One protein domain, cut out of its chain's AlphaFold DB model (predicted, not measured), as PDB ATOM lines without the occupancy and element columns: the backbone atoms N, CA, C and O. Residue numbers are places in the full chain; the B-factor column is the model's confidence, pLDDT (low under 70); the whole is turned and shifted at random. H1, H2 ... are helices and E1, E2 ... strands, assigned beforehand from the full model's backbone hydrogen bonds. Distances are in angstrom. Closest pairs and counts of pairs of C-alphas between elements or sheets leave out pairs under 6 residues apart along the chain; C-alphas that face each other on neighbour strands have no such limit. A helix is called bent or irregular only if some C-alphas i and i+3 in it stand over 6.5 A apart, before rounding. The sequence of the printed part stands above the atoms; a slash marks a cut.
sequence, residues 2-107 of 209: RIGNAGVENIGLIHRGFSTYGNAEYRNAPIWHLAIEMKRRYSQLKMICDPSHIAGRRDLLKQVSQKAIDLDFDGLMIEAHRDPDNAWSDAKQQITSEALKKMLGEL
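This is residues 2 to 107 of the 209 residues of the protein "3-deoxy-7-phosphoheptulonate synthase" of Chlorobi bacterium (UniProt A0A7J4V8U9). A narrow sheet of two short parallel strands, E1 and E2, lies within a loop-rich body, with residues 75 to 76 paired briefly beside E2, H2 near both strands and the later residues of H4 near E2. H1 lies far out at one end of the long axis, H5 and a long stretch without named elements lie toward the other, and residues 16 to 31 loop away between E1 and H2. The printed part has 106 residues with five named helices and two named strands, in the order H1 E1 H2 E2 H3 H4 H5. Under half of the residues, 50, are in named elements, and the class is mostly helix. The whole is compact, with a radius of gyration of the C-alphas of 14.8 A and spans of 43 by 31 by 28 A.

H1, residues 2 to 5, is joined by a short link to E1, residues 12 to 15. E1 is the parallel neighbour of E2, residues 46 to 49, at 23 degrees; N 13 and O 46 are 2.8 A apart and N 48 and O 13 are 2.9 A apart, both within hydrogen-bond range. Between them in the chain stands H2, residues 32 to 41, and the three form a strand-helix-strand unit, two parallel neighbour strands joined through a helix, with a right-handed crossover. The closest C-alphas of E1 and H2, those of His 15 and Ala 35, are 7.0 A apart. H3, residues 51 to 55, touches H4, residues 58 to 70, with the C-alphas of Pro 51 and Leu 61 closest at 5.5 A. H4 is irregular: C-alphas 59 and 62 are 7.2 A apart. The closest C-alphas of E2 and H4, those of Cys 49 and Ala 68, are 6.3 A apart. H5, residues 97 to 106, is close to H4 but not clearly touching, with the C-alphas of Lys 62 and Met 103 closest at 6.4 A, at a steep tilt of 39 degrees, the same way. H2 and H4 are apart. Each O i to N i+4 pair is within hydrogen-bond range in H2, H3 and H5, 7 of 9 are in H4, and H1 is too short for such a pair.

H1 begins at C-alpha 2, (134.169, 132.821, 91.110). E1 measures 10.0 A, H2 14.4 A, E2 10.4 A, H4 19.6 A and H5 14.4 A from first to last C-alpha; H1 and H3 measure 5.2 A and 5.8 A. H5 ends at C-alpha 106, (166.941, 150.893, 99.184).

The C-alphas of Asn 5 and Asp 85 are the two farthest apart, 42.6 A. The printed part has no cut. The links E1 to H2 and H4 to H5 are long, with 16 and 26 residues. Mean pLDDT of the printed part is 93.3; residues 21 to 24 are under 70.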
ATOM      1  N   ARG A   2     134.227 134.305  91.161       90.50
ATOM      2  CA  ARG A   2     134.169 132.821  91.110       90.50
ATOM      3  C   ARG A   2     134.786 132.096  92.318       90.50
ATOM      4  O   ARG A   2     134.162 131.189  92.849       90.50
ATOM      5  N   ILE A   3     135.997 132.481  92.731       90.38
ATOM      6  CA  ILE A   3     136.703 131.835  93.854       90.38
ATOM      7  C   ILE A   3     135.992 132.127  95.186       90.38
ATOM      8  O   ILE A   3     135.738 131.208  95.954       90.38
ATOM      9  N   GLY A   4     135.590 133.381  95.413       87.56
ATOM     10  CA  GLY A   4     134.831 133.761  96.613       87.56
ATOM     11  C   GLY A   4     133.459 133.087  96.685       87.56
ATOM     12  O   GLY A   4     133.088 132.557  97.724       87.56
ATOM     13  N   ASN A   5     132.743 133.001  95.560       91.69
ATOM     14  CA  ASN A   5     131.440 132.330  95.482       91.69
ATOM     15  C   ASN A   5     131.537 130.813  95.718       91.69
ATOM     16  O   ASN A   5     130.530 130.180  96.012       91.69
ATOM     17  N   ALA A   6     132.732 130.227  95.597       93.69
ATOM     18  CA  ALA A   6     132.992 128.837  95.953       93.69
ATOM     19  C   ALA A   6     133.247 128.635  97.464       93.69
ATOM     20  O   ALA A   6     133.578 127.525  97.873       93.69
ATOM     21  N   GLY A   7     133.113 129.683  98.288       93.25
ATOM     22  CA  GLY A   7     133.310 129.633  99.741       93.25
ATOM     23  C   GLY A   7     134.765 129.779 100.190       93.25
ATOM     24  O   GLY A   7     135.073 129.538 101.352       93.25
ATOM     25  N   VAL A   8     135.683 130.150  99.290       94.44
ATOM     26  CA  VAL A   8     137.082 130.407  99.653       94.44
ATOM     27  C   VAL A   8     137.212 131.835 100.174       94.44
ATOM     28  O   VAL A   8     136.996 132.791  99.432       94.44
ATOM     29  N   GLU A   9     137.605 131.979 101.435       88.62
ATOM     30  CA  GLU A   9     137.714 133.288 102.100       88.62
ATOM     31  C   GLU A   9     139.139 133.865 102.044       88.62
ATOM     32  O   GLU A   9     139.327 135.076 101.934       88.62
ATOM     33  N   ASN A  10     140.156 132.998 102.033       91.94
ATOM     34  CA  ASN A  10     141.565 133.395 101.988       91.94
ATOM     35  C   ASN A  10     142.014 133.684 100.551       91.94
ATOM     36  O   ASN A  10     142.678 132.867  99.911       91.94
ATOM     37  N   ILE A  11     141.625 134.849 100.039       93.19
ATOM     38  CA  ILE A  11     141.941 135.292  98.679       93.19
ATOM     39  C   ILE A  11     142.912 136.475  98.729       93.19
ATOM     40  O   ILE A  11     142.676 137.467  99.414       93.19
ATOM     41  N   GLY A  12     143.988 136.378  97.950       93.69
ATOM     42  CA  GLY A  12     144.905 137.479  97.671       93.69
ATOM     43  C   GLY A  12     144.956 137.791  96.178       93.69
ATOM     44  O   GLY A  12     144.656 136.945  95.334       93.69
ATOM     45  N   LEU A  13     145.345 139.017  95.853       95.31
ATOM     46  CA  LEU A  13     145.550 139.492  94.493       95.31
ATOM     47  C   LEU A  13     147.045 139.644  94.222       95.31
ATOM     48  O   LEU A  13     147.789 140.166  95.050       95.31
ATOM     49  N   ILE A  14     147.476 139.228  93.032       96.69
ATOM     50  CA  ILE A  14     148.838 139.452  92.547       96.69
ATOM     51  C   ILE A  14     148.749 140.273  91.271       96.69
ATOM     52  O   ILE A  14     148.225 139.814  90.254       96.69
ATOM     53  N   HIS A  15     149.265 141.494  91.318       97.12
ATOM     54  CA  HIS A  15     149.411 142.308  90.126       97.12
ATOM     55  C   HIS A  15     150.731 141.984  89.429       97.12
ATOM     56  O   HIS A  15     151.798 142.260  89.967       97.12
ATOM     57  N   ARG A  16     150.649 141.422  88.221       96.94
ATOM     58  CA  ARG A  16     151.813 141.021  87.411       96.94
ATOM     59  C   ARG A  16     151.848 141.654  86.016       96.94
ATOM     60  O   ARG A  16     152.493 141.137  85.107       96.94
ATOM     61  N   GLY A  17     151.135 142.767  85.858       94.19
ATOM     62  CA  GLY A  17     150.978 143.473  84.589       94.19
ATOM     63  C   GLY A  17     150.019 142.791  83.610       94.19
ATOM     64  O   GLY A  17     149.437 141.743  83.884       94.19
ATOM     65  N   PHE A  18     149.857 143.431  82.458       93.12
ATOM     66  CA  PHE A  18     148.966 143.048  81.373       93.12
ATOM     67  C   PHE A  18     149.750 142.935  80.066       93.12
ATOM     68  O   PHE A  18     150.664 143.716  79.794       93.12
ATOM     69  N   SER A  19     149.358 141.987  79.220       88.38
ATOM     70  CA  SER A  19     149.903 141.871  77.872       88.38
ATOM     71  C   SER A  19     149.410 143.033  77.008       88.38
ATOM     72  O   SER A  19     148.208 143.163  76.775       88.38
ATOM     73  N   THR A  20     150.325 143.855  76.498       75.69
ATOM     74  CA  THR A  20     150.004 144.960  75.581       75.69
ATOM     75  C   THR A  20     150.890 144.889  74.347       75.69
ATOM     76  O   THR A  20     152.110 144.777  74.475       75.69
ATOM     77  N   TYR A  21     150.299 144.995  73.159       69.75
ATOM     78  CA  TYR A  21     151.059 145.081  71.911       69.75
ATOM     79  C   TYR A  21     151.898 146.369  71.883       69.75
ATOM     80  O   TYR A  21     151.374 147.452  72.126       69.75
ATOM     81  N   GLY A  22     153.194 146.252  71.577       63.41
ATOM     82  CA  GLY A  22     154.071 147.403  71.322       63.41
ATOM     83  C   GLY A  22     154.662 148.109  72.548       63.41
ATOM     84  O   GLY A  22     155.291 149.150  72.381       63.41
ATOM     85  N   ASN A  23     154.512 147.577  73.767       63.44
ATOM     86  CA  ASN A  23     155.211 148.135  74.928       63.44
ATOM     87  C   ASN A  23     156.673 147.663  74.940       63.44
ATOM     88  O   ASN A  23     156.951 146.506  75.243       63.44
ATOM     89  N   ALA A  24     157.595 148.555  74.573       69.88
ATOM     90  CA  ALA A  24     159.025 148.253  74.523       69.88
ATOM     91  C   ALA A  24     159.722 148.358  75.893       69.88
ATOM     92  O   ALA A  24     160.850 147.894  76.041       69.88
ATOM     93  N   GLU A  25     159.087 148.985  76.888       85.06
ATOM     94  CA  GLU A  25     159.731 149.292  78.169       85.06
ATOM     95  C   GLU A  25     159.607 148.144  79.183       85.06
ATOM     96  O   GLU A  25     160.566 147.867  79.912       85.06
ATOM     97  N   TYR A  26     158.452 147.465  79.191       91.19
ATOM     98  CA  TYR A  26     158.080 146.401  80.131       91.19
ATOM     99  C   TYR A  26     157.718 145.104  79.398       91.19
ATOM    100  O   TYR A  26     157.133 145.146  78.317       91.19
ATOM    101  N   ARG A  27     157.965 143.943  80.023       92.25
ATOM    102  CA  ARG A  27     157.453 142.647  79.535       92.25
ATOM    103  C   ARG A  27     155.927 142.591  79.600       92.25
ATOM    104  O   ARG A  27     155.294 142.146  78.647       92.25
ATOM    105  N   ASN A  28     155.351 143.049  80.710       93.12
ATOM    106  CA  ASN A  28     153.912 143.222  80.880       93.12
ATOM    107  C   ASN A  28     153.643 144.641  81.382       93.12
ATOM    108  O   ASN A  28     154.189 145.056  82.403       93.12
ATOM    109  N   ALA A  29     152.786 145.390  80.690       92.62
ATOM    110  CA  ALA A  29     152.458 146.751  81.086       92.62
ATOM    111  C   ALA A  29     151.772 146.744  82.459       92.62
ATOM    112  O   ALA A  29     150.789 146.024  82.631       92.62
ATOM    113  N   PRO A  30     152.214 147.549  83.434       92.69
ATOM    114  CA  PRO A  30     151.591 147.531  84.752       92.69
ATOM    115  C   PRO A  30     150.156 148.082  84.731       92.69
ATOM    116  O   PRO A  30     149.308 147.600  85.461       92.69
ATOM    117  N   ILE A  31     149.826 149.055  83.871       92.44
ATOM    118  CA  ILE A  31     148.469 149.645  83.805       92.44
ATOM    119  C   ILE A  31     147.941 149.983  85.224       92.44
ATOM    120  O   ILE A  31     146.884 149.528  85.663       92.44
ATOM    121  N   TRP A  32     148.724 150.771  85.975       93.50
ATOM    122  CA  TRP A  32     148.533 151.000  87.417       93.50
ATOM    123  C   TRP A  32     147.123 151.454  87.815       93.50
ATOM    124  O   TRP A  32     146.646 151.095  88.886       93.50
ATOM    125  N   HIS A  33     146.433 152.206  86.955       89.25
ATOM    126  CA  HIS A  33     145.074 152.680  87.221       89.25
ATOM    127  C   HIS A  33     144.070 151.536  87.433       89.25
ATOM    128  O   HIS A  33     143.192 151.654  88.284       89.25
ATOM    129  N   LEU A  34     144.221 150.401  86.737       90.50
ATOM    130  CA  LEU A  34     143.366 149.230  86.959       90.50
ATOM    131  C   LEU A  34     143.650 148.566  88.307       90.50
ATOM    132  O   LEU A  34     142.725 148.111  88.976       90.50
ATOM    133  N   ALA A  35     144.919 148.519  88.718       90.06
ATOM    134  CA  ALA A  35     145.298 147.975  90.015       90.06
ATOM    135  C   ALA A  35     144.761 148.838  91.171       90.06
ATOM    136  O   ALA A  35     144.223 148.302  92.137       90.06
ATOM    137  N   ILE A  36     144.834 150.166  91.033       90.81
ATOM    138  CA  ILE A  36     144.259 151.122  91.990       90.81
ATOM    139  C   ILE A  36     142.740 150.934  92.090       90.81
ATOM    140  O   ILE A  36     142.199 150.841  93.190       90.81
ATOM    141  N   GLU A  37     142.049 150.809  90.955       91.75
ATOM    142  CA  GLU A  37     140.600 150.587  90.939       91.75
ATOM    143  C   GLU A  37     140.209 149.239  91.565       91.75
ATOM    144  O   GLU A  37     139.229 149.163  92.308       91.75
ATOM    145  N   MET A  38     140.984 148.176  91.320       90.69
ATOM    146  CA  MET A  38     140.784 146.881  91.981       90.69
ATOM    147  C   MET A  38     140.889 147.007  93.496       90.69
ATOM    148  O   MET A  38     140.023 146.510  94.213       90.69
ATOM    149  N   LYS A  39     141.902 147.722  93.982       89.38
ATOM    150  CA  LYS A  39     142.084 147.954  95.410       89.38
ATOM    151  C   LYS A  39     140.957 148.796  96.015       89.38
ATOM    152  O   LYS A  39     140.504 148.492  97.112       89.38
ATOM    153  N   ARG A  40     140.447 149.801  95.294       90.31
ATOM    154  CA  ARG A  40     139.275 150.588  95.720       90.31
ATOM    155  C   ARG A  40     138.031 149.711  95.889       90.31
ATOM    156  O   ARG A  40     137.289 149.884  96.847       90.31
ATOM    157  N   ARG A  41     137.796 148.783  94.955       90.19
ATOM    158  CA  ARG A  41     136.623 147.889  94.975       90.19
ATOM    159  C   ARG A  41     136.741 146.743  95.979       90.19
ATOM    160  O   ARG A  41     135.719 146.270  96.460       90.19
ATOM    161  N   TYR A  42     137.961 146.289  96.260       89.69
ATOM    162  CA  TYR A  42     138.245 145.114  97.086       89.69
ATOM    163  C   TYR A  42     139.298 145.423  98.158       89.69
ATOM    164  O   TYR A  42     140.309 144.728  98.268       89.69
ATOM    165  N   SER A  43     139.074 146.479  98.938       86.31
ATOM    166  CA  SER A  43     140.033 147.014  99.917       86.31
ATOM    167  C   SER A  43     140.410 146.040 101.037       86.31
ATOM    168  O   SER A  43     141.459 146.189 101.659       86.31
ATOM    169  N   GLN A  44     139.579 145.030 101.287       88.31
ATOM    170  CA  GLN A  44     139.814 143.974 102.267       88.31
ATOM    171  C   GLN A  44     140.797 142.898 101.787       88.31
ATOM    172  O   GLN A  44     141.352 142.166 102.606       88.31
ATOM    173  N   LEU A  45     140.986 142.753 100.471       92.38
ATOM    174  CA  LEU A  45     141.857 141.720  99.920       92.38
ATOM    175  C   LEU A  45     143.310 142.181  99.958       92.38
ATOM    176  O   LEU A  45     143.637 143.289  99.536       92.38
ATOM    177  N   LYS A  46     144.197 141.283 100.391       93.94
ATOM    178  CA  LYS A  46     145.638 141.518 100.306       93.94
ATOM    179  C   LYS A  46     146.070 141.559  98.851       93.94
ATOM    180  O   LYS A  46     145.768 140.635  98.095       93.94
ATOM    181  N   MET A  47     146.800 142.598  98.467       95.62
ATOM    182  CA  MET A  47     147.265 142.792  97.101       95.62
ATOM    183  C   MET A  47     148.777 142.990  97.063       95.62
ATOM    184  O   MET A  47     149.299 143.966  97.595       95.62
ATOM    185  N   ILE A  48     149.484 142.074  96.403       97.25
ATOM    186  CA  ILE A  48     150.939 142.136  96.213       97.25
ATOM    187  C   ILE A  48     151.293 142.400  94.749       97.25
ATOM    188  O   ILE A  48     150.500 142.146  93.840       97.25
ATOM    189  N   CYS A  49     152.485 142.942  94.517       97.88
ATOM    190  CA  CYS A  49     152.999 143.220  93.179       97.88
ATOM    191  C   CYS A  49     154.094 142.224  92.803       97.88
ATOM    192  O   CYS A  49     154.953 141.904  93.621       97.88
ATOM    193  N   ASP A  50     154.084 141.776  91.554       98.31
ATOM    194  CA  ASP A  50     155.120 140.961  90.931       98.31
ATOM    195  C   ASP A  50     155.951 141.828  89.967       98.31
ATOM    196  O   ASP A  50     155.651 141.911  88.767       98.31
ATOM    197  N   PRO A  51     156.978 142.532  90.474       97.69
ATOM    198  CA  PRO A  51     157.843 143.357  89.645       97.69
ATOM    199  C   PRO A  51     158.643 142.540  88.628       97.69
ATOM    200  O   PRO A  51     158.944 143.071  87.560       97.69
ATOM    201  N   SER A  52     158.971 141.274  88.919       97.81
ATOM    202  CA  SER A  52     159.764 140.419  88.030       97.81
ATOM    203  C   SER A  52     159.046 140.183  86.709       97.81
ATOM    204  O   SER A  52     159.616 140.458  85.655       97.81
ATOM    205  N   HIS A  53     157.774 139.792  86.747       96.69
ATOM    206  CA  HIS A  53     156.995 139.560  85.532       96.69
ATOM    207  C   HIS A  53     156.521 140.839  84.841       96.69
ATOM    208  O   HIS A  53     156.347 140.825  83.620       96.69
ATOM    209  N   ILE A  54     156.323 141.936  85.578       96.62
ATOM    210  CA  ILE A  54     156.032 143.249  84.982       96.62
ATOM    211  C   ILE A  54     157.242 143.724  84.178       96.62
ATOM    212  O   ILE A  54     157.147 143.960  82.973       96.62
ATOM    213  N   ALA A  55     158.399 143.823  84.831       95.69
ATOM    214  CA  ALA A  55     159.613 144.333  84.216       95.69
ATOM    215  C   ALA A  55     160.154 143.389  83.139       95.69
ATOM    216  O   ALA A  55     160.476 143.828  82.038       95.69
ATOM    217  N   GLY A  56     160.286 142.100  83.460       94.62
ATOM    218  CA  GLY A  56     161.012 141.122  82.650       94.62
ATOM    219  C   GLY A  56     162.529 141.343  82.596       94.62
ATOM    220  O   GLY A  56     163.212 140.665  81.826       94.62
ATOM    221  N   ARG A  57     163.060 142.287  83.386       94.94
ATOM    222  CA  ARG A  57     164.482 142.655  83.439       94.94
ATOM    223  C   ARG A  57     164.888 143.216  84.805       94.94
ATOM    224  O   ARG A  57     164.077 143.847  85.480       94.94
ATOM    225  N   ARG A  58     166.145 142.978  85.205       96.12
ATOM    226  CA  ARG A  58     166.680 143.286  86.552       96.12
ATOM    227  C   ARG A  58     166.726 144.784  86.882       96.12
ATOM    228  O   ARG A  58     166.503 145.163  88.028       96.12
ATOM    229  N   ASP A  59     167.018 145.630  85.900       95.81
ATOM    230  CA  ASP A  59     167.246 147.075  86.055       95.81
ATOM    231  C   ASP A  59     165.986 147.856  86.457       95.81
ATOM    232  O   ASP A  59     166.081 148.856  87.165       95.81
ATOM    233  N   LEU A  60     164.801 147.369  86.081       96.19
ATOM    234  CA  LEU A  60     163.528 148.010  86.422       96.19
ATOM    235  C   LEU A  60     162.900 147.512  87.729       96.19
ATOM    236  O   LEU A  60     161.941 148.121  88.209       96.19
ATOM    237  N   LEU A  61     163.404 146.424  88.323       97.44
ATOM    238  CA  LEU A  61     162.749 145.784  89.470       97.44
ATOM    239  C   LEU A  61     162.543 146.751  90.630       97.44
ATOM    240  O   LEU A  61     161.452 146.802  91.195       97.44
ATOM    241  N   LYS A  62     163.561 147.556  90.952       97.50
ATOM    242  CA  LYS A  62     163.482 148.545  92.031       97.50
ATOM    243  C   LYS A  62     162.419 149.602  91.745       97.50
ATOM    244  O   LYS A  62     161.629 149.915  92.628       97.50
ATOM    245  N   GLN A  63     162.382 150.132  90.524       96.94
ATOM    246  CA  GLN A  63     161.434 151.177  90.137       96.94
ATOM    247  C   GLN A  63     159.989 150.674  90.221       96.94
ATOM    248  O   GLN A  63     159.138 151.339  90.809       96.94
ATOM    249  N   VAL A  64     159.717 149.481  89.684       97.25
ATOM    250  CA  VAL A  64     158.383 148.865  89.734       97.25
ATOM    251  C   VAL A  64     157.995 148.514  91.172       97.25
ATOM    252  O   VAL A  64     156.866 148.775  91.585       97.25
ATOM    253  N   SER A  65     158.938 147.982  91.956       97.81
ATOM    254  CA  SER A  65     158.740 147.674  93.377       97.81
ATOM    255  C   SER A  65     158.387 148.921  94.183       97.81
ATOM    256  O   SER A  65     157.395 148.921  94.907       97.81
ATOM    257  N   GLN A  66     159.158 150.002  94.025       97.62
ATOM    258  CA  GLN A  66     158.897 151.257  94.724       97.62
ATOM    259  C   GLN A  66     157.551 151.845  94.302       97.62
ATOM    260  O   GLN A  66     156.785 152.262  95.163       97.62
ATOM    261  N   LYS A  67     157.212 151.803  93.007       96.19
ATOM    262  CA  LYS A  67     155.909 152.279  92.532       96.19
ATOM    263  C   LYS A  67     154.748 151.496  93.147       96.19
ATOM    264  O   LYS A  67     153.745 152.103  93.499       96.19
ATOM    265  N   ALA A  68     154.876 150.179  93.299       96.00
ATOM    266  CA  ALA A  68     153.865 149.371  93.976       96.00
ATOM    267  C   ALA A  68     153.734 149.738  95.463       96.00
ATOM    268  O   ALA A  68     152.620 149.909  95.950       96.00
ATOM    269  N   ILE A  69     154.851 149.931  96.168       94.88
ATOM    270  CA  ILE A  69     154.841 150.387  97.569       94.88
ATOM    271  C   ILE A  69     154.192 151.771  97.691       94.88
ATOM    272  O   ILE A  69     153.364 151.989  98.569       94.88
ATOM    273  N   ASP A  70     154.509 152.695  96.783       93.25
ATOM    274  CA  ASP A  70     153.927 154.043  96.750       93.25
ATOM    275  C   ASP A  70     152.408 154.026  96.503       93.25
ATOM    276  O   ASP A  70     151.705 154.946  96.910       93.25
ATOM    277  N   LEU A  71     151.901 152.981  95.841       92.25
ATOM    278  CA  LEU A  71     150.471 152.722  95.630       92.25
ATOM    279  C   LEU A  71     149.853 151.856  96.749       92.25
ATOM    280  O   LEU A  71     148.731 151.357  96.618       92.25
ATOM    281  N   ASP A  72     150.581 151.692  97.855       90.94
ATOM    282  CA  ASP A  72     150.177 150.995  99.075       90.94
ATOM    283  C   ASP A  72     149.877 149.494  98.860       90.94
ATOM    284  O   ASP A  72     148.975 148.908  99.457       90.94
ATOM    285  N   PHE A  73     150.620 148.826  97.979       94.06
ATOM    286  CA  PHE A  73     150.554 147.365  97.889       94.06
ATOM    287  C   PHE A  73     151.007 146.713  99.207       94.06
ATOM    288  O   PHE A  73     151.935 147.179  99.862       94.06
ATOM    289  N   ASP A  74     150.376 145.599  99.587       94.19
ATOM    290  CA  ASP A  74     150.665 144.877 100.835       94.19
ATOM    291  C   ASP A  74     152.003 144.126 100.814       94.19
ATOM    292  O   ASP A  74     152.462 143.660 101.854       94.19
ATOM    293  N   GLY A  75     152.625 143.970  99.645       95.69
ATOM    294  CA  GLY A  75     153.864 143.215  99.510       95.69
ATOM    295  C   GLY A  75     154.376 143.113  98.081       95.69
ATOM    296  O   GLY A  75     153.755 143.587  97.125       95.69
ATOM    297  N   LEU A  76     155.529 142.457  97.952       97.62
ATOM    298  CA  LEU A  76     156.225 142.220  96.692       97.62
ATOM    299  C   LEU A  76     156.529 140.727  96.527       97.62
ATOM    300  O   LEU A  76     156.889 140.055  97.492       97.62
ATOM    301  N   MET A  77     156.441 140.236  95.295       98.00
ATOM    302  CA  MET A  77     156.862 138.902  94.878       98.00
ATOM    303  C   MET A  77     157.993 139.045  93.855       98.00
ATOM    304  O   MET A  77     157.752 139.410  92.711       98.00
ATOM    305  N   ILE A  78     159.236 138.817  94.283       97.94
ATOM    306  CA  ILE A  78     160.441 139.029  93.466       97.94
ATOM    307  C   ILE A  78     161.156 137.697  93.268       97.94
ATOM    308  O   ILE A  78     161.390 136.967  94.230       97.94
ATOM    309  N   GLU A  79     161.544 137.405  92.031       98.06
ATOM    310  CA  GLU A  79     162.304 136.199  91.720       98.06
ATOM    311  C   GLU A  79     163.800 136.379  91.991       98.06
ATOM    312  O   GLU A  79     164.426 137.350  91.553       98.06
ATOM    313  N   ALA A  80     164.390 135.402  92.676       96.88
ATOM    314  CA  ALA A  80     165.815 135.367  92.958       96.88
ATOM    315  C   ALA A  80     166.428 134.011  92.600       96.88
ATOM    316  O   ALA A  80     165.788 132.969  92.736       96.88
ATOM    317  N   HIS A  81     167.683 134.026  92.161       97.94
ATOM    318  CA  HIS A  81     168.436 132.824  91.816       97.94
ATOM    319  C   HIS A  81     169.914 132.994  92.178       97.94
ATOM    320  O   HIS A  81     170.461 134.090  92.085       97.94
ATOM    321  N   ARG A  82     170.581 131.905  92.585       96.69
ATOM    322  CA  ARG A  82     172.007 131.939  92.973       96.69
ATOM    323  C   ARG A  82     172.937 132.332  91.821       96.69
ATOM    324  O   ARG A  82     174.002 132.883  92.052       96.69
ATOM    325  N   ASP A  83     172.520 132.017  90.599       96.50
ATOM    326  CA  ASP A  83     173.261 132.252  89.359       96.50
ATOM    327  C   ASP A  83     172.268 132.557  88.224       96.50
ATOM    328  O   ASP A  83     171.882 131.654  87.475       96.50
ATOM    329  N   PRO A  84     171.678 133.765  88.192       96.25
ATOM    330  CA  PRO A  84     170.511 134.008  87.358       96.25
ATOM    331  C   PRO A  84     170.820 133.998  85.853       96.25
ATOM    332  O   PRO A  84     169.914 133.759  85.065       96.25
ATOM    333  N   ASP A  85     172.077 134.183  85.438       96.25
ATOM    334  CA  ASP A  85     172.473 134.113  84.021       96.25
ATOM    335  C   ASP A  85     172.407 132.680  83.462       96.25
ATOM    336  O   ASP A  85     172.162 132.503  82.269       96.25
ATOM    337  N   ASN A  86     172.538 131.665  84.324       96.88
ATOM    338  CA  ASN A  86     172.435 130.244  83.966       96.88
ATOM    339  C   ASN A  86     171.100 129.598  84.388       96.88
ATOM    340  O   ASN A  86     170.960 128.372  84.366       96.88
ATOM    341  N   ALA A  87     170.107 130.393  84.797       96.88
ATOM    342  CA  ALA A  87     168.797 129.875  85.174       96.88
ATOM    343  C   ALA A  87     168.042 129.300  83.962       96.88
ATOM    344  O   ALA A  87     168.043 129.870  82.872       96.88
ATOM    345  N   TRP A  88     167.342 128.180  84.161       96.75
ATOM    346  CA  TRP A  88     166.595 127.503  83.089       96.75
ATOM    347  C   TRP A  88     165.309 128.225  82.669       96.75
ATOM    348  O   TRP A  88     164.777 127.957  81.595       96.75
ATOM    349  N   SER A  89     164.806 129.133  83.505       95.19
ATOM    350  CA  SER A  89     163.643 129.975  83.225       95.19
ATOM    351  C   SER A  89     163.900 131.374  83.752       95.19
ATOM    352  O   SER A  89     164.567 131.524  84.773       95.19
ATOM    353  N   ASP A  90     163.360 132.381  83.064       94.06
ATOM    354  CA  ASP A  90     163.282 133.768  83.544       94.06
ATOM    355  C   ASP A  90     164.625 134.386  83.993       94.06
ATOM    356  O   ASP A  90     164.679 135.338  84.774       94.06
ATOM    357  N   ALA A  91     165.727 133.907  83.405       96.19
ATOM    358  CA  ALA A  91     167.096 134.336  83.692       96.19
ATOM    359  C   ALA A  91     167.267 135.866  83.717       96.19
ATOM    360  O   ALA A  91     167.943 136.427  84.580       96.19
ATOM    361  N   LYS A  92     166.600 136.575  82.798       95.44
ATOM    362  CA  LYS A  92     166.708 138.036  82.658       95.44
ATOM    363  C   LYS A  92     166.039 138.834  83.780       95.44
ATOM    364  O   LYS A  92     166.409 139.989  83.959       95.44
ATOM    365  N   GLN A  93     165.075 138.272  84.506       95.19
ATOM    366  CA  GLN A  93     164.307 138.986  85.543       95.19
ATOM    367  C   GLN A  93     164.661 138.556  86.971       95.19
ATOM    368  O   GLN A  93     164.327 139.269  87.915       95.19
ATOM    369  N   GLN A  94     165.353 137.430  87.132       97.69
ATOM    370  CA  GLN A  94     165.850 136.961  88.423       97.69
ATOM    371  C   GLN A  94     167.079 137.755  88.870       97.69
ATOM    372  O   GLN A  94     167.942 138.068  88.053       97.69
ATOM    373  N   ILE A  95     167.196 138.043  90.166       97.56
ATOM    374  CA  ILE A  95     168.371 138.696  90.776       97.56
ATOM    375  C   ILE A  95     169.064 137.781  91.788       97.56
ATOM    376  O   ILE A  95     168.470 136.822  92.273       97.56
ATOM    377  N   THR A  96     170.328 138.049  92.123       98.00
ATOM    378  CA  THR A  96     171.004 137.295  93.190       98.00
ATOM    379  C   THR A  96     170.451 137.666  94.563       98.00
ATOM    380  O   THR A  96     169.861 138.735  94.745       98.00
ATOM    381  N   SER A  97     170.676 136.809  95.557       96.44
ATOM    382  CA  SER A  97     170.296 137.071  96.950       96.44
ATOM    383  C   SER A  97     170.915 138.368  97.489       96.44
ATOM    384  O   SER A  97     170.268 139.121  98.216       96.44
ATOM    385  N   GLU A  98     172.154 138.674  97.100       97.50
ATOM    386  CA  GLU A  98     172.873 139.892  97.483       97.50
ATOM    387  C   GLU A  98     172.246 141.130  96.837       97.50
ATOM    388  O   GLU A  98     172.029 142.141  97.509       97.50
ATOM    389  N   ALA A  99     171.909 141.042  95.545       97.12
ATOM    390  CA  ALA A  99     171.233 142.112  94.823       97.12
ATOM    391  C   ALA A  99     169.823 142.359  95.378       97.12
ATOM    392  O   ALA A  99     169.434 143.514  95.550       97.12
ATOM    393  N   LEU A 100     169.092 141.297  95.734       97.69
ATOM    394  CA  LEU A 100     167.797 141.396  96.404       97.69
ATOM    395  C   LEU A 100     167.935 142.109  97.750       97.69
ATOM    396  O   LEU A 100     167.219 143.075  97.998       97.69
ATOM    397  N   LYS A 101     168.885 141.694  98.597       97.44
ATOM    398  CA  LYS A 101     169.133 142.337  99.896       97.44
ATOM    399  C   LYS A 101     169.452 143.825  99.740       97.44
ATOM    400  O   LYS A 101     168.907 144.640 100.481       97.44
ATOM    401  N   LYS A 102     170.303 144.179  98.771       97.75
ATOM    402  CA  LYS A 102     170.623 145.576  98.455       97.75
ATOM    403  C   LYS A 102     169.370 146.345  98.038       97.75
ATOM    404  O   LYS A 102     169.093 147.392  98.607       97.75
ATOM    405  N   MET A 103     168.596 145.805  97.096       97.25
ATOM    406  CA  MET A 103     167.371 146.442  96.617       97.25
ATOM    407  C   MET A 103     166.375 146.671  97.755       97.25
ATOM    408  O   MET A 103     165.878 147.781  97.893       97.25
ATOM    409  N   LEU A 104     166.123 145.662  98.596       96.19
ATOM    410  CA  LEU A 104     165.214 145.778  99.741       96.19
ATOM    411  C   LEU A 104     165.655 146.866 100.730       96.19
ATOM    412  O   LEU A 104     164.804 147.577 101.252       96.19
ATOM    413  N   GLY A 105     166.965 147.034 100.951       96.62
ATOM    414  CA  GLY A 105     167.505 148.108 101.792       96.62
ATOM    415  C   GLY A 105     167.365 149.513 101.196       96.62
ATOM    416  O   GLY A 105     167.445 150.495 101.927       96.62
ATOM    417  N   GLU A 106     167.150 149.623  99.885       96.56
ATOM    418  CA  GLU A 106     166.941 150.893  99.184       96.56
ATOM    419  C   GLU A 106     165.455 151.238  98.978       96.56
ATOM    420  O   GLU A 106     165.151 152.348  98.537       96.56
ATOM    421  N   LEU A 107     164.536 150.299  99.237       96.94
ATOM    422  CA  LEU A 107     163.096 150.534  99.130       96.94
ATOM    423  C   LEU A 107     162.587 151.299 100.351       96.94
ATOM    424  O   LEU A 107     162.922 150.992 101.493       96.94
TER     425      LEU A 107